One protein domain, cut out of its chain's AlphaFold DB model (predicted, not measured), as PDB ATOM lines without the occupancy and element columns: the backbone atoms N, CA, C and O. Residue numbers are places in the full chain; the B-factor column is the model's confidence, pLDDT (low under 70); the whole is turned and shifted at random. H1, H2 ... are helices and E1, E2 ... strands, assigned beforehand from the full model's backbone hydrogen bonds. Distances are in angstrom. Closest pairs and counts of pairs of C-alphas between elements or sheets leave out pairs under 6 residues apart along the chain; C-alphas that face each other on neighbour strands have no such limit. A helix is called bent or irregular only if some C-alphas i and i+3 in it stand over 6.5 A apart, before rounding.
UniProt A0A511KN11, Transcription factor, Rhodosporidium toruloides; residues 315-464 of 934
ATOM      1  N   VAL A 315       9.153   1.886  39.148       95.62
ATOM      2  CA  VAL A 315      10.023   2.018  40.319       95.62
ATOM      3  C   VAL A 315      11.359   2.661  39.921       95.62
ATOM      4  O   VAL A 315      11.931   2.392  38.859       95.62
ATOM      5  N   SER A 316      11.877   3.529  40.779       95.25
ATOM      6  CA  SER A 316      13.224   4.093  40.702       95.25
ATOM      7  C   SER A 316      13.758   4.333  42.113       95.25
ATOM      8  O   SER A 316      12.992   4.416  43.067       95.25
ATOM      9  N   CYS A 317      15.074   4.449  42.273       96.06
ATOM     10  CA  CYS A 317      15.676   4.784  43.561       96.06
ATOM     11  C   CYS A 317      16.543   6.029  43.448       96.06
ATOM     12  O   CYS A 317      17.155   6.301  42.415       96.06
ATOM     13  N   THR A 318      16.603   6.769  44.548       96.06
ATOM     14  CA  THR A 318      17.381   7.999  44.699       96.06
ATOM     15  C   THR A 318      18.057   8.003  46.060       96.06
ATOM     16  O   THR A 318      17.458   7.559  47.037       96.06
ATOM     17  N   LEU A 319      19.279   8.520  46.144       96.56
ATOM     18  CA  LEU A 319      19.969   8.706  47.417       96.56
ATOM     19  C   LEU A 319      19.491  10.008  48.073       96.56
ATOM     20  O   LEU A 319      19.562  11.066  47.447       96.56
ATOM     21  N   TRP A 320      19.019   9.943  49.318       95.75
ATOM     22  CA  TRP A 320      18.740  11.124  50.132       95.75
ATOM     23  C   TRP A 320      19.955  11.415  51.011       95.75
ATOM     24  O   TRP A 320      20.235  10.708  51.976       95.75
ATOM     25  N   GLU A 321      20.690  12.460  50.639       93.88
ATOM     26  CA  GLU A 321      21.983  12.805  51.235       93.88
ATOM     27  C   GLU A 321      21.846  13.296  52.681       93.88
ATOM     28  O   GLU A 321      22.519  12.761  53.559       93.88
ATOM     29  N   ASP A 322      20.927  14.238  52.940       92.19
ATOM     30  CA  ASP A 322      20.697  14.830  54.272       92.19
ATOM     31  C   ASP A 322      20.377  13.766  55.337       92.19
ATOM     32  O   ASP A 322      20.899  13.786  56.451       92.19
ATOM     33  N   GLU A 323      19.507  12.819  54.980       94.44
ATOM     34  CA  GLU A 323      19.053  11.749  55.870       94.44
ATOM     35  C   GLU A 323      19.961  10.512  55.829       94.44
ATOM     36  O   GLU A 323      19.776   9.612  56.646       94.44
ATOM     37  N   ARG A 324      20.942  10.475  54.913       95.50
ATOM     38  CA  ARG A 324      21.817   9.327  54.628       95.50
ATOM     39  C   ARG A 324      21.021   8.022  54.478       95.50
ATOM     40  O   ARG A 324      21.288   7.045  55.168       95.50
ATOM     41  N   CYS A 325      20.039   7.997  53.577       96.19
ATOM     42  CA  CYS A 325      19.256   6.794  53.266       96.19
ATOM     43  C   CYS A 325      18.915   6.699  51.770       96.19
ATOM     44  O   CYS A 325      18.971   7.691  51.042       96.19
ATOM     45  N   VAL A 326      18.554   5.506  51.286       96.94
ATOM     46  CA  VAL A 326      17.961   5.371  49.948       96.94
ATOM     47  C   VAL A 326      16.461   5.604  50.038       96.94
ATOM     48  O   VAL A 326      15.783   5.183  50.973       96.94
ATOM     49  N   VAL A 327      15.940   6.303  49.040       97.31
ATOM     50  CA  VAL A 327      14.519   6.552  48.854       97.31
ATOM     51  C   VAL A 327      14.088   5.864  47.571       97.31
ATOM     52  O   VAL A 327      14.486   6.272  46.475       97.31
ATOM     53  N   THR A 328      13.263   4.832  47.716       97.50
ATOM     54  CA  THR A 328      12.553   4.211  46.603       97.50
ATOM     55  C   THR A 328      11.356   5.077  46.244       97.50
ATOM     56  O   THR A 328      10.583   5.506  47.101       97.50
ATOM     57  N   GLN A 329      11.225   5.358  44.960       96.88
ATOM     58  CA  GLN A 329      10.194   6.181  44.362       96.88
ATOM     59  C   GLN A 329       9.377   5.312  43.407       96.88
ATOM     60  O   GLN A 329       9.937   4.523  42.646       96.88
ATOM     61  N   VAL A 330       8.055   5.458  43.430       96.62
ATOM     62  CA  VAL A 330       7.161   4.803  42.469       96.62
ATOM     63  C   VAL A 330       6.370   5.887  41.747       96.62
ATOM     64  O   VAL A 330       5.740   6.740  42.382       96.62
ATOM     65  N   LEU A 331       6.466   5.884  40.417       95.38
ATOM     66  CA  LEU A 331       5.781   6.808  39.519       95.38
ATOM     67  C   LEU A 331       4.501   6.154  38.988       95.38
ATOM     68  O   LEU A 331       4.560   5.184  38.233       95.38
ATOM     69  N   VAL A 332       3.354   6.729  39.350       94.75
ATOM     70  CA  VAL A 332       2.010   6.270  38.971       94.75
ATOM     71  C   VAL A 332       1.193   7.476  38.524       94.75
ATOM     72  O   VAL A 332       1.138   8.482  39.227       94.75
ATOM     73  N   ASN A 333       0.569   7.408  37.346       92.19
ATOM     74  CA  ASN A 333      -0.302   8.463  36.802       92.19
ATOM     75  C   ASN A 333       0.331   9.878  36.779       92.19
ATOM     76  O   ASN A 333      -0.361  10.884  36.892       92.19
ATOM     77  N   GLY A 334       1.662   9.971  36.652       92.62
ATOM     78  CA  GLY A 334       2.414  11.236  36.692       92.62
ATOM     79  C   GLY A 334       2.776  11.741  38.099       92.62
ATOM     80  O   GLY A 334       3.492  12.735  38.230       92.62
ATOM     81  N   HIS A 335       2.337  11.051  39.153       93.25
ATOM     82  CA  HIS A 335       2.655  11.347  40.546       93.25
ATOM     83  C   HIS A 335       3.768  10.430  41.057       93.25
ATOM     84  O   HIS A 335       3.765   9.230  40.800       93.25
ATOM     85  N   VAL A 336       4.707  10.994  41.819       95.44
ATOM     86  CA  VAL A 336       5.790  10.239  42.465       95.44
ATOM     87  C   VAL A 336       5.535  10.169  43.965       95.44
ATOM     88  O   VAL A 336       5.516  11.210  44.629       95.44
ATOM     89  N   VAL A 337       5.385   8.955  44.494       96.56
ATOM     90  CA  VAL A 337       5.349   8.672  45.939       96.56
ATOM     91  C   VAL A 337       6.664   8.010  46.348       96.56
ATOM     92  O   VAL A 337       7.282   7.306  45.554       96.56
ATOM     93  N   ALA A 338       7.119   8.286  47.569       97.31
ATOM     94  CA  ALA A 338       8.448   7.933  48.053       97.31
ATOM     95  C   ALA A 338       8.383   7.166  49.383       97.31
ATOM     96  O   ALA A 338       7.639   7.574  50.278       97.31
ATOM     97  N   ARG A 339       9.200   6.114  49.515       97.94
ATOM     98  CA  ARG A 339       9.458   5.319  50.730       97.94
ATOM     99  C   ARG A 339      10.956   5.338  51.034       97.94
ATOM    100  O   ARG A 339      11.760   5.199  50.114       97.94
ATOM    101  N   ARG A 340      11.340   5.512  52.298       97.31
ATOM    102  CA  ARG A 340      12.746   5.397  52.734       97.31
ATOM    103  C   ARG A 340      13.109   3.940  53.017       97.31
ATOM    104  O   ARG A 340      12.265   3.205  53.508       97.31
ATOM    105  N   SER A 341      14.363   3.562  52.786       95.69
ATOM    106  CA  SER A 341      14.891   2.213  53.028       95.69
ATOM    107  C   SER A 341      15.375   1.953  54.463       95.69
ATOM    108  O   SER A 341      15.896   0.878  54.731       95.69
ATOM    109  N   ASP A 342      15.330   2.951  55.351       95.25
ATOM    110  CA  ASP A 342      15.902   2.887  56.708       95.25
ATOM    111  C   ASP A 342      14.850   2.669  57.806       95.25
ATOM    112  O   ASP A 342      15.110   1.975  58.784       95.25
ATOM    113  N   LEU A 343      13.667   3.265  57.637       95.75
ATOM    114  CA  LEU A 343      12.539   3.209  58.576       95.75
ATOM    115  C   LEU A 343      11.234   2.735  57.911       95.75
ATOM    116  O   LEU A 343      10.189   2.726  58.555       95.75
ATOM    117  N   ASP A 344      11.257   2.443  56.606       96.88
ATOM    118  CA  ASP A 344      10.082   2.157  55.767       96.88
ATOM    119  C   ASP A 344       8.975   3.226  55.792       96.88
ATOM    120  O   ASP A 344       7.820   2.986  55.430       96.88
ATOM    121  N   PHE A 345       9.324   4.459  56.171       97.81
ATOM    122  CA  PHE A 345       8.374   5.565  56.170       97.81
ATOM    123  C   PHE A 345       8.060   6.014  54.738       97.81
ATOM    124  O   PHE A 345       8.958   6.192  53.910       97.81
ATOM    125  N   VAL A 346       6.778   6.282  54.481       98.00
ATOM    126  CA  VAL A 346       6.223   6.730  53.199       98.00
ATOM    127  C   VAL A 346       5.793   8.196  53.289       98.00
ATOM    128  O   VAL A 346       5.174   8.621  54.267       98.00
ATOM    129  N   ASN A 347       6.078   8.990  52.255       97.44
ATOM    130  CA  ASN A 347       5.652  10.388  52.176       97.44
ATOM    131  C   ASN A 347       4.153  10.480  51.829       97.44
ATOM    132  O   ASN A 347       3.762  10.613  50.664       97.44
ATOM    133  N   CYS A 348       3.292  10.455  52.848       96.56
ATOM    134  CA  CYS A 348       1.843  10.564  52.670       96.56
ATOM    135  C   CYS A 348       1.395  11.913  52.093       96.56
ATOM    136  O   CYS A 348       0.320  11.995  51.510       96.56
ATOM    137  N   THR A 349       2.215  12.971  52.164       95.31
ATOM    138  CA  THR A 349       1.911  14.211  51.427       95.31
ATOM    139  C   THR A 349       2.002  14.013  49.913       95.31
ATOM    140  O   THR A 349       1.286  14.692  49.185       95.31
ATOM    141  N   LYS A 350       2.820  13.083  49.405       95.06
ATOM    142  CA  LYS A 350       2.792  12.692  47.984       95.06
ATOM    143  C   LYS A 350       1.609  11.786  47.662       95.06
ATOM    144  O   LYS A 350       0.908  12.075  46.700       95.06
ATOM    145  N   LEU A 351       1.340  10.796  48.512       95.25
ATOM    146  CA  LEU A 351       0.190   9.891  48.405       95.25
ATOM    147  C   LEU A 351      -1.136  10.677  48.291       95.25
ATOM    148  O   LEU A 351      -1.880  10.500  47.334       95.25
ATOM    149  N   LEU A 352      -1.376  11.653  49.175       95.19
ATOM    150  CA  LEU A 352      -2.577  12.506  49.138       95.19
ATOM    151  C   LEU A 352      -2.719  13.361  47.864       95.19
ATOM    152  O   LEU A 352      -3.820  13.807  47.564       95.19
ATOM    153  N   ASN A 353      -1.644  13.587  47.097       94.31
ATOM    154  CA  ASN A 353      -1.751  14.269  45.803       94.31
ATOM    155  C   ASN A 353      -2.229  13.347  44.672       94.31
ATOM    156  O   ASN A 353      -2.542  13.870  43.611       94.31
ATOM    157  N   MET A 354      -2.263  12.023  44.861       94.12
ATOM    158  CA  MET A 354      -2.868  11.087  43.904       94.12
ATOM    159  C   MET A 354      -4.381  10.955  44.091       94.12
ATOM    160  O   MET A 354      -5.070  10.549  43.161       94.12
ATOM    161  N   VAL A 355      -4.909  11.306  45.268       94.62
ATOM    162  CA  VAL A 355      -6.350  11.244  45.533       94.62
ATOM    163  C   VAL A 355      -7.059  12.360  44.743       94.62
ATOM    164  O   VAL A 355      -6.697  13.536  44.901       94.62
ATOM    165  N   PRO A 356      -8.071  12.045  43.910       92.81
ATOM    166  CA  PRO A 356      -8.801  13.045  43.136       92.81
ATOM    167  C   PRO A 356      -9.346  14.187  44.006       92.81
ATOM    168  O   PRO A 356      -9.947  13.969  45.055       92.81
ATOM    169  N   GLY A 357      -9.115  15.432  43.580       92.00
ATOM    170  CA  GLY A 357      -9.562  16.639  44.290       92.00
ATOM    171  C   GLY A 357      -8.696  17.088  45.479       92.00
ATOM    172  O   GLY A 357      -8.832  18.231  45.910       92.00
ATOM    173  N   LEU A 358      -7.765  16.263  45.975       90.25
ATOM    174  CA  LEU A 358      -6.854  16.605  47.086       90.25
ATOM    175  C   LEU A 358      -5.469  17.109  46.632       90.25
ATOM    176  O   LEU A 358      -4.629  17.463  47.464       90.25
ATOM    177  N   THR A 359      -5.247  17.224  45.318       81.12
ATOM    178  CA  THR A 359      -4.031  17.768  44.687       81.12
ATOM    179  C   THR A 359      -3.672  19.165  45.212       81.12
ATOM    180  O   THR A 359      -4.192  20.186  44.753       81.12
ATOM    181  N   ARG A 360      -2.726  19.247  46.151       71.75
ATOM    182  CA  ARG A 360      -2.240  20.511  46.714       71.75
ATOM    183  C   ARG A 360      -1.101  21.030  45.837       71.75
ATOM    184  O   ARG A 360      -0.025  20.442  45.819       71.75
ATOM    185  N   GLY A 361      -1.361  22.147  45.150       73.62
ATOM    186  CA  GLY A 361      -0.607  22.669  43.999       73.62
ATOM    187  C   GLY A 361       0.925  22.540  44.006       73.62
ATOM    188  O   GLY A 361       1.577  22.610  45.052       73.62
ATOM    189  N   LYS A 362       1.471  22.379  42.790       75.69
ATOM    190  CA  LYS A 362       2.872  22.064  42.461       75.69
ATOM    191  C   LYS A 362       3.887  22.761  43.381       75.69
ATOM    192  O   LYS A 362       4.045  23.977  43.342       75.69
ATOM    193  N   ARG A 363       4.598  21.955  44.178       72.88
ATOM    194  CA  ARG A 363       5.818  22.340  44.901       72.88
ATOM    195  C   ARG A 363       6.965  21.477  44.404       72.88
ATOM    196  O   ARG A 363       6.867  20.252  44.463       72.88
ATOM    197  N   ASP A 364       8.048  22.112  43.984       69.06
ATOM    198  CA  ASP A 364       9.136  21.458  43.247       69.06
ATOM    199  C   ASP A 364      10.116  20.650  44.123       69.06
ATOM    200  O   ASP A 364      11.126  20.156  43.633       69.06
ATOM    201  N   MET A 365       9.811  20.455  45.413       74.12
ATOM    202  CA  MET A 365      10.556  19.543  46.286       74.12
ATOM    203  C   MET A 365       9.776  18.240  46.501       74.12
ATOM    204  O   MET A 365       8.619  18.236  46.931       74.12
ATOM    205  N   TYR A 366      10.417  17.114  46.187       80.25
ATOM    206  CA  TYR A 366       9.795  15.789  46.213       80.25
ATOM    207  C   TYR A 366       9.907  15.083  47.574       80.25
ATOM    208  O   TYR A 366       8.970  14.389  47.956       80.25
ATOM    209  N   LEU A 367      10.965  15.348  48.348       88.75
ATOM    210  CA  LEU A 367      11.190  14.734  49.669       88.75
ATOM    211  C   LEU A 367      10.522  15.485  50.842       88.75
ATOM    212  O   LEU A 367      10.339  14.914  51.915       88.75
ATOM    213  N   LYS A 368      10.094  16.743  50.652       91.81
ATOM    214  CA  LYS A 368       9.316  17.477  51.671       91.81
ATOM    215  C   LYS A 368       7.886  16.944  51.754       91.81
ATOM    216  O   LYS A 368       7.193  16.834  50.743       91.81
ATOM    217  N   GLY A 369       7.438  16.664  52.973       94.25
ATOM    218  CA  GLY A 369       6.103  16.165  53.277       94.25
ATOM    219  C   GLY A 369       6.024  15.618  54.698       94.25
ATOM    220  O   GLY A 369       7.036  15.533  55.391       94.25
ATOM    221  N   VAL A 370       4.818  15.248  55.115       95.81
ATOM    222  CA  VAL A 370       4.596  14.393  56.285       95.81
ATOM    223  C   VAL A 370       4.912  12.951  55.884       95.81
ATOM    224  O   VAL A 370       4.400  12.467  54.869       95.81
ATOM    225  N   TRP A 371       5.754  12.293  56.677       97.38
ATOM    226  CA  TRP A 371       6.164  10.900  56.516       97.38
ATOM    227  C   TRP A 371       5.475  10.043  57.588       97.38
ATOM    228  O   TRP A 371       5.492  10.423  58.756       97.38
ATOM    229  N   LEU A 372       4.859   8.924  57.199       97.81
ATOM    230  CA  LEU A 372       4.190   7.967  58.101       97.81
ATOM    231  C   LEU A 372       4.844   6.577  57.981       97.81
ATOM    232  O   LEU A 372       5.328   6.253  56.896       97.81
ATOM    233  N   PRO A 373       4.797   5.729  59.029       98.12
ATOM    234  CA  PRO A 373       5.181   4.317  58.945       98.12
ATOM    235  C   PRO A 373       4.436   3.543  57.848       98.12
ATOM    236  O   PRO A 373       3.298   3.882  57.508       98.12
ATOM    237  N   LEU A 374       5.048   2.469  57.339       98.12
ATOM    238  CA  LEU A 374       4.527   1.673  56.220       98.12
ATOM    239  C   LEU A 374       3.081   1.196  56.429       98.12
ATOM    240  O   LEU A 374       2.240   1.395  55.556       98.12
ATOM    241  N   SER A 375       2.770   0.633  57.601       97.69
ATOM    242  CA  SER A 375       1.428   0.143  57.959       97.69
ATOM    243  C   SER A 375       0.381   1.265  57.984       97.69
ATOM    244  O   SER A 375      -0.718   1.124  57.445       97.69
ATOM    245  N   ALA A 376       0.737   2.423  58.541       98.06
ATOM    246  CA  ALA A 376      -0.112   3.609  58.575       98.06
ATOM    247  C   ALA A 376      -0.382   4.166  57.166       98.06
ATOM    248  O   ALA A 376      -1.524   4.496  56.838       98.06
ATOM    249  N   ALA A 377       0.648   4.220  56.319       98.25
ATOM    250  CA  ALA A 377       0.532   4.651  54.931       98.25
ATOM    251  C   ALA A 377      -0.255   3.650  54.063       98.25
ATOM    252  O   ALA A 377      -1.032   4.075  53.211       98.25
ATOM    253  N   ALA A 378      -0.116   2.344  54.315       98.06
ATOM    254  CA  ALA A 378      -0.881   1.289  53.652       98.06
ATOM    255  C   ALA A 378      -2.378   1.365  53.994       98.06
ATOM    256  O   ALA A 378      -3.206   1.328  53.084       98.06
ATOM    257  N   ARG A 379      -2.742   1.556  55.276       98.00
ATOM    258  CA  ARG A 379      -4.143   1.828  55.673       98.00
ATOM    259  C   ARG A 379      -4.686   3.072  54.960       98.00
ATOM    260  O   ARG A 379      -5.786   3.034  54.421       98.00
ATOM    261  N   LEU A 380      -3.900   4.151  54.888       97.75
ATOM    262  CA  LEU A 380      -4.295   5.376  54.184       97.75
ATOM    263  C   LEU A 380      -4.483   5.145  52.673       97.75
ATOM    264  O   LEU A 380      -5.443   5.657  52.110       97.75
ATOM    265  N   ALA A 381      -3.621   4.360  52.022       97.88
ATOM    266  CA  ALA A 381      -3.753   4.035  50.600       97.88
ATOM    267  C   ALA A 381      -4.992   3.180  50.292       97.88
ATOM    268  O   ALA A 381      -5.672   3.452  49.306       97.88
ATOM    269  N   ARG A 382      -5.311   2.192  51.142       97.75
ATOM    270  CA  ARG A 382      -6.532   1.372  51.016       97.75
ATOM    271  C   ARG A 382      -7.795   2.221  51.166       97.75
ATOM    272  O   ARG A 382      -8.711   2.079  50.374       97.75
ATOM    273  N   ASN A 383      -7.803   3.179  52.095       97.56
ATOM    274  CA  ASN A 383      -8.931   4.098  52.312       97.56
ATOM    275  C   ASN A 383      -9.202   5.085  51.150       97.56
ATOM    276  O   ASN A 383     -10.160   5.853  51.228       97.56
ATOM    277  N   PHE A 384      -8.359   5.107  50.113       96.94
ATOM    278  CA  PHE A 384      -8.523   5.937  48.914       96.94
ATOM    279  C   PHE A 384      -8.360   5.138  47.605       96.94
ATOM    280  O   PHE A 384      -8.124   5.744  46.561       96.94
ATOM    281  N   ASP A 385      -8.429   3.802  47.660       96.75
ATOM    282  CA  ASP A 385      -8.272   2.895  46.507       96.75
ATOM    283  C   ASP A 385      -6.942   3.065  45.733       96.75
ATOM    284  O   ASP A 385      -6.829   2.773  44.547       96.75
ATOM    285  N   LEU A 386      -5.892   3.537  46.420       96.81
ATOM    286  CA  LEU A 386      -4.552   3.761  45.857       96.81
ATOM    287  C   LEU A 386      -3.559   2.631  46.165       96.81
ATOM    288  O   LEU A 386      -2.416   2.692  45.710       96.81
ATOM    289  N   TYR A 387      -3.951   1.642  46.974       97.50
ATOM    290  CA  TYR A 387      -3.053   0.586  47.448       97.50
ATOM    291  C   TYR A 387      -2.514  -0.272  46.300       97.50
ATOM    292  O   TYR A 387      -1.301  -0.441  46.198       97.50
ATOM    293  N   ASP A 388      -3.391  -0.727  45.405       96.25
ATOM    294  CA  ASP A 388      -3.040  -1.664  44.332       96.25
ATOM    295  C   ASP A 388      -2.161  -0.993  43.265       96.25
ATOM    296  O   ASP A 388      -1.108  -1.509  42.892       96.25
ATOM    297  N   CYS A 389      -2.505   0.237  42.862       95.50
ATOM    298  CA  CYS A 389      -1.695   1.025  41.928       95.50
ATOM    299  C   CYS A 389      -0.294   1.359  42.477       95.50
ATOM    300  O   CYS A 389       0.640   1.575  41.706       95.50
ATOM    301  N   LEU A 390      -0.139   1.421  43.806       96.75
ATOM    302  CA  LEU A 390       1.129   1.654  44.505       96.75
ATOM    303  C   LEU A 390       1.718   0.374  45.120       96.75
ATOM    304  O   LEU A 390       2.648   0.477  45.918       96.75
ATOM    305  N   TYR A 391       1.231  -0.818  44.759       96.81
ATOM    306  CA  TYR A 391       1.588  -2.079  45.419       96.81
ATOM    307  C   TYR A 391       3.110  -2.299  45.630       96.81
ATOM    308  O   TYR A 391       3.500  -2.592  46.765       96.81
ATOM    309  N   PRO A 392       4.014  -2.023  44.656       96.44
ATOM    310  CA  PRO A 392       5.469  -2.119  44.863       96.44
ATOM    311  C   PRO A 392       6.047  -1.243  45.982       96.44
ATOM    312  O   PRO A 392       7.140  -1.509  46.469       96.44
ATOM    313  N   LEU A 393       5.360  -0.161  46.360       97.12
ATOM    314  CA  LEU A 393       5.768   0.727  47.446       97.12
ATOM    315  C   LEU A 393       5.422   0.133  48.822       97.12
ATOM    316  O   LEU A 393       6.098   0.438  49.806       97.12
ATOM    317  N   PHE A 394       4.369  -0.689  48.888       97.88
ATOM    318  CA  PHE A 394       3.810  -1.238  50.123       97.88
ATOM    319  C   PHE A 394       4.231  -2.679  50.429       97.88
ATOM    320  O   PHE A 394       4.088  -3.096  51.576       97.88
ATOM    321  N   GLU A 395       4.775  -3.414  49.457       96.94
ATOM    322  CA  GLU A 395       5.370  -4.732  49.698       96.94
ATOM    323  C   GLU A 395       6.536  -4.624  50.703       96.94
ATOM    324  O   GLU A 395       7.413  -3.777  50.499       96.94
ATOM    325  N   PRO A 396       6.595  -5.430  51.782       95.56
ATOM    326  CA  PRO A 396       7.662  -5.333  52.778       95.56
ATOM    327  C   PRO A 396       9.062  -5.437  52.162       95.56
ATOM    328  O   PRO A 396       9.877  -4.533  52.355       95.56
ATOM    329  N   ASP A 397       9.312  -6.459  51.336       95.12
ATOM    330  CA  ASP A 397      10.567  -6.617  50.594       95.12
ATOM    331  C   ASP A 397      10.539  -5.845  49.263       95.12
ATOM    332  O   ASP A 397      10.392  -6.386  48.163       95.12
ATOM    333  N   ILE A 398      10.707  -4.529  49.375       95.00
ATOM    334  CA  ILE A 398      10.784  -3.627  48.224       95.00
ATOM    335  C   ILE A 398      12.021  -3.883  47.341       95.00
ATOM    336  O   ILE A 398      12.030  -3.489  46.172       95.00
ATOM    337  N   LEU A 399      13.054  -4.570  47.851       94.56
ATOM    338  CA  LEU A 399      14.307  -4.808  47.124       94.56
ATOM    339  C   LEU A 399      14.092  -5.733  45.916       94.56
ATOM    340  O   LEU A 399      14.701  -5.519  44.865       94.56
ATOM    341  N   GLN A 400      13.149  -6.677  45.998       94.88
ATOM    342  CA  GLN A 400      12.766  -7.542  44.871       94.88
ATOM    343  C   GLN A 400      12.354  -6.748  43.621       94.88
ATOM    344  O   GLN A 400      12.652  -7.157  42.497       94.88
ATOM    345  N   PHE A 401      11.720  -5.582  43.786       95.06
ATOM    346  CA  PHE A 401      11.366  -4.707  42.665       95.06
ATOM    347  C   PHE A 401      12.583  -3.982  42.077       95.06
ATOM    348  O   PHE A 401      12.594  -3.685  40.880       95.06
ATOM    349  N   LEU A 402      13.625  -3.738  42.874       95.19
ATOM    350  CA  LEU A 402      14.861  -3.059  42.465       95.19
ATOM    351  C   LEU A 402      15.823  -3.984  41.711       95.19
ATOM    352  O   LEU A 402      16.599  -3.512  40.876       95.19
ATOM    353  N   PHE A 403      15.737  -5.292  41.962       95.62
ATOM    354  CA  PHE A 403      16.496  -6.320  41.245       95.62
ATOM    355  C   PHE A 403      15.830  -6.794  39.943       95.62
ATOM    356  O   PHE A 403      16.450  -7.529  39.171       95.62
ATOM    357  N   ARG A 404      14.594  -6.355  39.644       94.88
ATOM    358  CA  ARG A 404      13.948  -6.615  38.343       94.88
ATOM    359  C   ARG A 404      14.842  -6.094  37.202       94.88
ATOM    360  O   ARG A 404      15.337  -4.970  37.309       94.88
ATOM    361  N   PRO A 405      14.997  -6.820  36.073       94.00
ATOM    362  CA  PRO A 405      15.902  -6.424  34.986       94.00
ATOM    363  C   PRO A 405      15.711  -4.988  34.472       94.00
ATOM    364  O   PRO A 405      16.694  -4.314  34.190       94.00
ATOM    365  N   ILE A 406      14.468  -4.494  34.433       93.38
ATOM    366  CA  ILE A 406      14.115  -3.120  34.025       93.38
ATOM    367  C   ILE A 406      14.664  -2.021  34.959       93.38
ATOM    368  O   ILE A 406      14.871  -0.887  34.528       93.38
ATOM    369  N   ASN A 407      14.923  -2.352  36.226       94.62
ATOM    370  CA  ASN A 407      15.438  -1.427  37.239       94.62
ATOM    371  C   ASN A 407      16.930  -1.636  37.524       94.62
ATOM    372  O   ASN A 407      17.574  -0.724  38.039       94.62
ATOM    373  N   ARG A 408      17.490  -2.791  37.137       94.50
ATOM    374  CA  ARG A 408      18.868  -3.226  37.407       94.50
ATOM    375  C   ARG A 408      19.914  -2.129  37.182       94.50
ATOM    376  O   ARG A 408      20.720  -1.865  38.072       94.50
ATOM    377  N   ASP A 409      19.874  -1.464  36.030       95.38
ATOM    378  CA  ASP A 409      20.861  -0.439  35.669       95.38
ATOM    379  C   ASP A 409      20.718   0.832  36.519       95.38
ATOM    380  O   ASP A 409      21.717   1.437  36.901       95.38
ATOM    381  N   ARG A 410      19.486   1.204  36.898       95.12
ATOM    382  CA  ARG A 410      19.212   2.326  37.815       95.12
ATOM    383  C   ARG A 410      19.721   2.015  39.220       95.12
ATOM    384  O   ARG A 410      20.345   2.866  39.846       95.12
ATOM    385  N   THR A 411      19.496   0.790  39.695       96.12
ATOM    386  CA  THR A 411      19.999   0.299  40.985       96.12
ATOM    387  C   THR A 411      21.534   0.268  40.992       96.12
ATOM    388  O   THR A 411      22.153   0.722  41.949       96.12
ATOM    389  N   SER A 412      22.169  -0.151  39.890       96.69
ATOM    390  CA  SER A 412      23.630  -0.098  39.731       96.69
ATOM    391  C   SER A 412      24.179   1.339  39.730       96.69
ATOM    392  O   SER A 412      25.193   1.608  40.372       96.69
ATOM    393  N   GLN A 413      23.510   2.274  39.042       96.19
ATOM    394  CA  GLN A 413      23.888   3.695  39.028       96.19
ATOM    395  C   GLN A 413      23.719   4.352  40.404       96.19
ATOM    396  O   GLN A 413      24.568   5.143  40.807       96.19
ATOM    397  N   LEU A 414      22.665   4.001  41.149       95.94
ATOM    398  CA  LEU A 414      22.446   4.448  42.527       95.94
ATOM    399  C   LEU A 414      23.610   4.040  43.437       95.94
ATOM    400  O   LEU A 414      24.141   4.885  44.155       95.94
ATOM    401  N   ILE A 415      24.011   2.766  43.390       96.19
ATOM    402  CA  ILE A 415      25.136   2.248  44.177       96.19
ATOM    403  C   ILE A 415      26.415   2.995  43.810       96.19
ATOM    404  O   ILE A 415      27.084   3.518  44.694       96.19
ATOM    405  N   GLN A 416      26.729   3.123  42.517       95.69
ATOM    406  CA  GLN A 416      27.923   3.839  42.064       95.69
ATOM    407  C   GLN A 416      27.919   5.311  42.515       95.69
ATOM    408  O   GLN A 416      28.945   5.821  42.968       95.69
ATOM    409  N   ALA A 417      26.766   5.985  42.455       94.81
ATOM    410  CA  ALA A 417      26.605   7.363  42.913       94.81
ATOM    411  C   ALA A 417      26.705   7.513  44.441       94.81
ATOM    412  O   ALA A 417      27.168   8.551  44.906       94.81
ATOM    413  N   ALA A 418      26.300   6.504  45.218       94.38
ATOM    414  CA  ALA A 418      26.449   6.489  46.671       94.38
ATOM    415  C   ALA A 418      27.890   6.161  47.099       94.38
ATOM    416  O   ALA A 418      28.461   6.870  47.924       94.38
ATOM    417  N   ARG A 419      28.513   5.148  46.480       93.44
ATOM    418  CA  ARG A 419      29.923   4.773  46.680       93.44
ATOM    419  C   ARG A 419      30.872   5.923  46.334       93.44
ATOM    420  O   ARG A 419      31.785   6.202  47.098       93.44
ATOM    421  N   GLY A 420      30.606   6.653  45.247       93.62
ATOM    422  CA  GLY A 420      31.358   7.856  44.866       93.62
ATOM    423  C   GLY A 420      31.168   9.071  45.790       93.62
ATOM    424  O   GLY A 420      31.771  10.113  45.548       93.62
ATOM    425  N   ARG A 421      30.333   8.968  46.833       92.19
ATOM    426  CA  ARG A 421      30.081  10.013  47.836       92.19
ATOM    427  C   ARG A 421      30.484   9.519  49.223       92.19
ATOM    428  O   ARG A 421      29.669   9.478  50.142       92.19
ATOM    429  N   GLU A 422      31.761   9.172  49.380       72.81
ATOM    430  CA  GLU A 422      32.336   8.642  50.629       72.81
ATOM    431  C   GLU A 422      31.962   9.471  51.873       72.81
ATOM    432  O   GLU A 422      31.691   8.902  52.927       72.81
ATOM    433  N   ALA A 423      31.832  10.796  51.736       73.50
ATOM    434  CA  ALA A 423      31.395  11.726  52.787       73.50
ATOM    435  C   ALA A 423      29.971  11.479  53.351       73.50
ATOM    436  O   ALA A 423      29.605  12.049  54.382       73.50
ATOM    437  N   LEU A 424      29.147  10.651  52.701       73.19
ATOM    438  CA  LEU A 424      27.832  10.221  53.199       73.19
ATOM    439  C   LEU A 424      27.908   8.923  54.016       73.19
ATOM    440  O   LEU A 424      27.097   8.722  54.918       73.19
ATOM    441  N   VAL A 425      28.894   8.071  53.727       74.12
ATOM    442  CA  VAL A 425      29.155   6.813  54.444       74.12
ATOM    443  C   VAL A 425      30.095   7.046  55.633       74.12
ATOM    444  O   VAL A 425      29.944   6.424  56.686       74.12
ATOM    445  N   SER A 426      31.048   7.973  55.504       83.19
ATOM    446  CA  SER A 426      32.004   8.309  56.556       83.19
ATOM    447  C   SER A 426      31.326   8.923  57.788       83.19
ATOM    448  O   SER A 426      30.225   9.490  57.739       83.19
ATOM    449  N   LYS A 427      31.996   8.819  58.940       78.44
ATOM    450  CA  LYS A 427      31.565   9.511  60.162       78.44
ATOM    451  C   LYS A 427      31.652  11.027  59.932       78.44
ATOM    452  O   LYS A 427      32.659  11.460  59.378       78.44
ATOM    453  N   PRO A 428      30.651  11.834  60.341       81.00
ATOM    454  CA  PRO A 428      30.724  13.278  60.151       81.00
ATOM    455  C   PRO A 428      31.922  13.854  60.908       81.00
ATOM    456  O   PRO A 428      32.121  13.533  62.086       81.00
ATOM    457  N   ASP A 429      32.698  14.709  60.242       82.56
ATOM    458  CA  ASP A 429      33.848  15.366  60.855       82.56
ATOM    459  C   ASP A 429      33.447  16.157  62.104       82.56
ATOM    460  O   ASP A 429      32.415  16.835  62.156       82.56
ATOM    461  N   VAL A 430      34.323  16.127  63.110       81.31
ATOM    462  CA  VAL A 430      34.128  16.825  64.394       81.31
ATOM    463  C   VAL A 430      34.035  18.350  64.198       81.31
ATOM    464  O   VAL A 430      33.420  19.048  64.996       81.31
ATOM    465  N   SER A 431      34.562  18.871  63.085       83.19
ATOM    466  CA  SER A 431      34.453  20.286  62.705       83.19
ATOM    467  C   SER A 431      33.069  20.703  62.177       83.19
ATOM    468  O   SER A 431      32.885  21.875  61.850       83.19
ATOM    469  N   SER A 432      32.101  19.789  62.059       83.69
ATOM    470  CA  SER A 432      30.780  20.081  61.470       83.69
ATOM    471  C   SER A 432      29.872  20.972  62.334       83.69
ATOM    472  O   SER A 432      28.870  21.476  61.832       83.69
ATOM    473  N   GLY A 433      30.200  21.188  63.616       92.25
ATOM    474  CA  GLY A 433      29.420  22.036  64.532       92.25
ATOM    475  C   GLY A 433      28.056  21.463  64.942       92.25
ATOM    476  O   GLY A 433      27.280  22.148  65.606       92.25
ATOM    477  N   LEU A 434      27.766  20.220  64.551       92.19
ATOM    478  CA  LEU A 434      26.599  19.455  64.985       92.19
ATOM    479  C   LEU A 434      26.752  19.016  66.449       92.19
ATOM    480  O   LEU A 434      27.869  18.902  66.955       92.19
ATOM    481  N   SER A 435      25.632  18.727  67.120       95.12
ATOM    482  CA  SER A 435      25.678  18.092  68.442       95.12
ATOM    483  C   SER A 435      26.274  16.683  68.337       95.12
ATOM    484  O   SER A 435      26.155  16.028  67.297       95.12
ATOM    485  N   ASP A 436      26.885  16.181  69.414       93.62
ATOM    486  CA  ASP A 436      27.400  14.808  69.427       93.62
ATOM    487  C   ASP A 436      26.290  13.765  69.240       93.62
ATOM    488  O   ASP A 436      26.514  12.760  68.568       93.62
ATOM    489  N   GLU A 437      25.075  14.038  69.725       94.62
ATOM    490  CA  GLU A 437      23.918  13.180  69.469       94.62
ATOM    491  C   GLU A 437      23.553  13.129  67.980       94.62
ATOM    492  O   GLU A 437      23.256  12.062  67.449       94.62
ATOM    493  N   ASP A 438      23.547  14.268  67.282       93.12
ATOM    494  CA  ASP A 438      23.177  14.321  65.863       93.12
ATOM    495  C   ASP A 438      24.296  13.763  64.977       93.12
ATOM    496  O   ASP A 438      24.031  13.096  63.975       93.12
ATOM    497  N   ARG A 439      25.551  13.947  65.401       92.50
ATOM    498  CA  ARG A 439      26.733  13.288  64.835       92.50
ATOM    499  C   ARG A 439      26.654  11.767  64.994       92.50
ATOM    500  O   ARG A 439      27.008  11.047  64.059       92.50
ATOM    501  N   GLU A 440      26.147  11.269  66.125       93.69
ATOM    502  CA  GLU A 440      25.882   9.842  66.317       93.69
ATOM    503  C   GLU A 440      24.714   9.361  65.445       93.69
ATOM    504  O   GLU A 440      24.897   8.414  64.681       93.69
ATOM    505  N   LYS A 441      23.560  10.046  65.450       93.19
ATOM    506  CA  LYS A 441      22.397   9.729  64.593       93.19
ATOM    507  C   LYS A 441      22.799   9.649  63.110       93.19
ATOM    508  O   LYS A 441      22.422   8.706  62.416       93.19
ATOM    509  N   LEU A 442      23.627  10.576  62.618       92.31
ATOM    510  CA  LEU A 442      24.178  10.557  61.252       92.31
ATOM    511  C   LEU A 442      25.207   9.439  61.011       92.31
ATOM    512  O   LEU A 442      25.317   8.949  59.883       92.31
ATOM    513  N   SER A 443      25.947   9.012  62.037       92.88
ATOM    514  CA  SER A 443      26.826   7.836  61.960       92.88
ATOM    515  C   SER A 443      26.028   6.528  61.934       92.88
ATOM    516  O   SER A 443      26.398   5.619  61.193       92.88
ATOM    517  N   GLN A 444      24.939   6.425  62.701       94.75
ATOM    518  CA  GLN A 444      24.032   5.273  62.699       94.75
ATOM    519  C   GLN A 444      23.314   5.155  61.341       94.75
ATOM    520  O   GLN A 444      23.328   4.089  60.728       94.75
ATOM    521  N   ARG A 445      22.788   6.269  60.807       94.75
ATOM    522  CA  ARG A 445      22.201   6.342  59.454       94.75
ATOM    523  C   ARG A 445      23.204   5.975  58.357       94.75
ATOM    524  O   ARG A 445      22.891   5.158  57.503       94.75
ATOM    525  N   GLY A 446      24.434   6.497  58.424       94.31
ATOM    526  CA  GLY A 446      25.509   6.131  57.489       94.31
ATOM    527  C   GLY A 446      25.838   4.630  57.500       94.31
ATOM    528  O   GLY A 446      26.036   4.037  56.443       94.31
ATOM    529  N   ALA A 447      25.813   3.987  58.673       94.62
ATOM    530  CA  ALA A 447      25.986   2.538  58.790       94.62
ATOM    531  C   ALA A 447      24.784   1.739  58.240       94.62
ATOM    532  O   ALA A 447      24.978   0.698  57.610       94.62
ATOM    533  N   ALA A 448      23.553   2.228  58.426       94.88
ATOM    534  CA  ALA A 448      22.353   1.628  57.837       94.88
ATOM    535  C   ALA A 448      22.340   1.741  56.300       94.88
ATOM    536  O   ALA A 448      22.023   0.770  55.612       94.88
ATOM    537  N   LEU A 449      22.762   2.890  55.756       95.94
ATOM    538  CA  LEU A 449      22.985   3.091  54.323       95.94
ATOM    539  C   LEU A 449      24.026   2.109  53.777       95.94
ATOM    540  O   LEU A 449      23.764   1.446  52.781       95.94
ATOM    541  N   GLU A 450      25.175   1.977  54.443       95.75
ATOM    542  CA  GLU A 450      26.243   1.050  54.048       95.75
ATOM    543  C   GLU A 450      25.778  -0.416  54.037       95.75
ATOM    544  O   GLU A 450      26.120  -1.159  53.118       95.75
ATOM    545  N   LYS A 451      24.964  -0.833  55.018       96.00
ATOM    546  CA  LYS A 451      24.337  -2.166  55.038       96.00
ATOM    547  C   LYS A 451      23.420  -2.366  53.828       96.00
ATOM    548  O   LYS A 451      23.584  -3.337  53.097       96.00
ATOM    549  N   MET A 452      22.502  -1.432  53.591       95.94
ATOM    550  CA  MET A 452      21.533  -1.518  52.495       95.94
ATOM    551  C   MET A 452      22.216  -1.450  51.114       95.94
ATOM    552  O   MET A 452      21.810  -2.155  50.194       95.94
ATOM    553  N   LEU A 453      23.309  -0.689  50.962       96.19
ATOM    554  CA  LEU A 453      24.099  -0.662  49.723       96.19
ATOM    555  C   LEU A 453      24.731  -2.026  49.421       96.19
ATOM    556  O   LEU A 453      24.697  -2.451  48.270       96.19
ATOM    557  N   ARG A 454      25.239  -2.735  50.438       96.81
ATOM    558  CA  ARG A 454      25.742  -4.112  50.282       96.81
ATOM    559  C   ARG A 454      24.624  -5.083  49.919       96.81
ATOM    560  O   ARG A 454      24.794  -5.879  49.010       96.81
ATOM    561  N   GLU A 455      23.459  -4.965  50.553       96.62
ATOM    562  CA  GLU A 455      22.283  -5.785  50.222       96.62
ATOM    563  C   GLU A 455      21.820  -5.563  48.769       96.62
ATOM    564  O   GLU A 455      21.423  -6.516  48.093       96.62
ATOM    565  N   LEU A 456      21.951  -4.338  48.240       96.31
ATOM    566  CA  LEU A 456      21.735  -4.063  46.820       96.31
ATOM    567  C   LEU A 456      22.847  -4.628  45.914       96.31
ATOM    568  O   LEU A 456      22.541  -5.142  44.839       96.31
ATOM    569  N   GLU A 457      24.117  -4.545  46.314       96.62
ATOM    570  CA  GLU A 457      25.258  -5.117  45.578       96.62
ATOM    571  C   GLU A 457      25.157  -6.651  45.486       96.62
ATOM    572  O   GLU A 457      25.232  -7.212  44.388       96.62
ATOM    573  N   ASP A 458      24.895  -7.321  46.610       96.94
ATOM    574  CA  ASP A 458      24.718  -8.772  46.713       96.94
ATOM    575  C   ASP A 458      23.472  -9.243  45.949       96.94
ATOM    576  O   ASP A 458      23.533 -10.218  45.195       96.94
ATOM    577  N   GLY A 459      22.345  -8.529  46.062       95.81
ATOM    578  CA  GLY A 459      21.131  -8.841  45.307       95.81
ATOM    579  C   GLY A 459      21.293  -8.641  43.796       95.81
ATOM    580  O   GLY A 459      20.814  -9.458  43.003       95.81
ATOM    581  N   LEU A 460      22.044  -7.621  43.360       95.62
ATOM    582  CA  LEU A 460      22.436  -7.461  41.957       95.62
ATOM    583  C   LEU A 460      23.392  -8.565  41.491       95.62
ATOM    584  O   LEU A 460      23.285  -8.992  40.337       95.62
ATOM    585  N   ALA A 461      24.302  -9.043  42.339       95.94
ATOM    586  CA  ALA A 461      25.186 -10.162  42.020       95.94
ATOM    587  C   ALA A 461      24.408 -11.486  41.907       95.94
ATOM    588  O   ALA A 461      24.582 -12.214  40.931       95.94
ATOM    589  N   ALA A 462      23.492 -11.763  42.839       95.56
ATOM    590  CA  ALA A 462      22.646 -12.956  42.846       95.56
ATOM    591  C   ALA A 462      21.658 -13.002  41.664       95.56
ATOM    592  O   ALA A 462      21.439 -14.061  41.079       95.56
ATOM    593  N   THR A 463      21.100 -11.851  41.273       93.06
ATOM    594  CA  THR A 463      20.216 -11.716  40.097       93.06
ATOM    595  C   THR A 463      20.957 -11.451  38.787       93.06
ATOM    596  O   THR A 463      20.323 -11.282  37.743       93.06
ATOM    597  N   ALA A 464      22.295 -11.404  38.795       91.81
ATOM    598  CA  ALA A 464      23.045 -11.375  37.548       91.81
ATOM    599  C   ALA A 464      22.700 -12.649  36.758       91.81
ATOM    600  O   ALA A 464      22.787 -13.743  37.324       91.81
TER     601      ALA A 464
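What this domain is: This is residues 315 to 464 of the 934 residues of the protein "Transcription factor" of Rhodosporidium toruloides (UniProt A0A511KN11). A small twisted sheet of three strands has the helix H5 packed over its edge strand E1 and running along it, while the long helix H7 crosses H5 at a steep tilt and passes close to the sheet at Cys 325, where E2 begins after the E1 to E2 turn. H3 covers part of E2, while H1 and H2 lie toward the E3 side, joined by a long looping stretch. The printed part has 150 residues, in the order E1 E2 E3 H1 H2 H3 H4 H5 H6 H7; the sheet, E1 E2 E3, is antiparallel and the class is mixed, helices and strands. The whole is compact, with a radius of gyration of the C-alphas of 16.2 A and spans of 48 by 41 by 26 A.

Where its parts are: E1, residues 315 to 320, begins at C-alpha 315, (10.023, 2.018, 40.319), and measures 16.0 A. E2, residues 325 to 332, measures 22.4 A, and E3, residues 335 to 340, 16.9 A. H1 is residues 348 to 351, H2 374 to 382 with 12.2 A, H3 391 to 394, H4 399 to 402 and H6 422 to 425. H5, residues 405 to 419, measures 21.4 A and is irregular: C-alphas 406 and 409 are 7.4 A apart. H7, residues 436 to 462, measures 38.7 A and ends at C-alpha 462, (22.646, -12.956, 42.846).

How they stand to each other: E1, E2 and E3 form a meander, each strand the antiparallel neighbour of the one before, with two hairpins. N 318 and O 327 are 2.9 A apart, and N 330 and O 337 2.9 A, within hydrogen-bond range. H5 lies over E1 at a height over the sheet of 8.8 A and runs along it, at 3 degrees on the local plane. H7 is on the sheet; its closest C-alphas to E2 are those of Leu 449 and Cys 325, 5.4 A. H5 and H7 touch at a steep tilt of 38 degrees, opposite ways, through residues 453 to 460 of H7; the closest C-alphas are those of Ile 415 and Leu 453, 6.3 A. H6 touches H7, with the C-alphas of Val 425 and Gly 446 4.8 A apart. H4 and H5 only just touch, only at the corner, with 3 pairs of C-alphas within 8 A; the closest are those of Leu 402 and Thr 411, 6.3 A. H3 is over E2, only just, with 3 of its C-alphas there, at a height of 8.5 A. H1 and H4 only graze the sheet. H2 is not on it, and is close to but not clearly touching H1, with the C-alphas of Cys 348 and Ala 377 6.5 A apart. Every O i to N i+4 pair is within hydrogen-bond range in H2 and H7, and 9 of 11 in H5; H1, H3, H4 and H6 are too short for such a pair.

The domain as a whole: The C-alphas farthest apart, those of Asp 385 and Ser 431, are 48.9 A apart. The printed part has no cut. The link H1 to H2, 22 residues, is long. Residue 364 is under 70 in pLDDT; the mean of the printed part is 93.1.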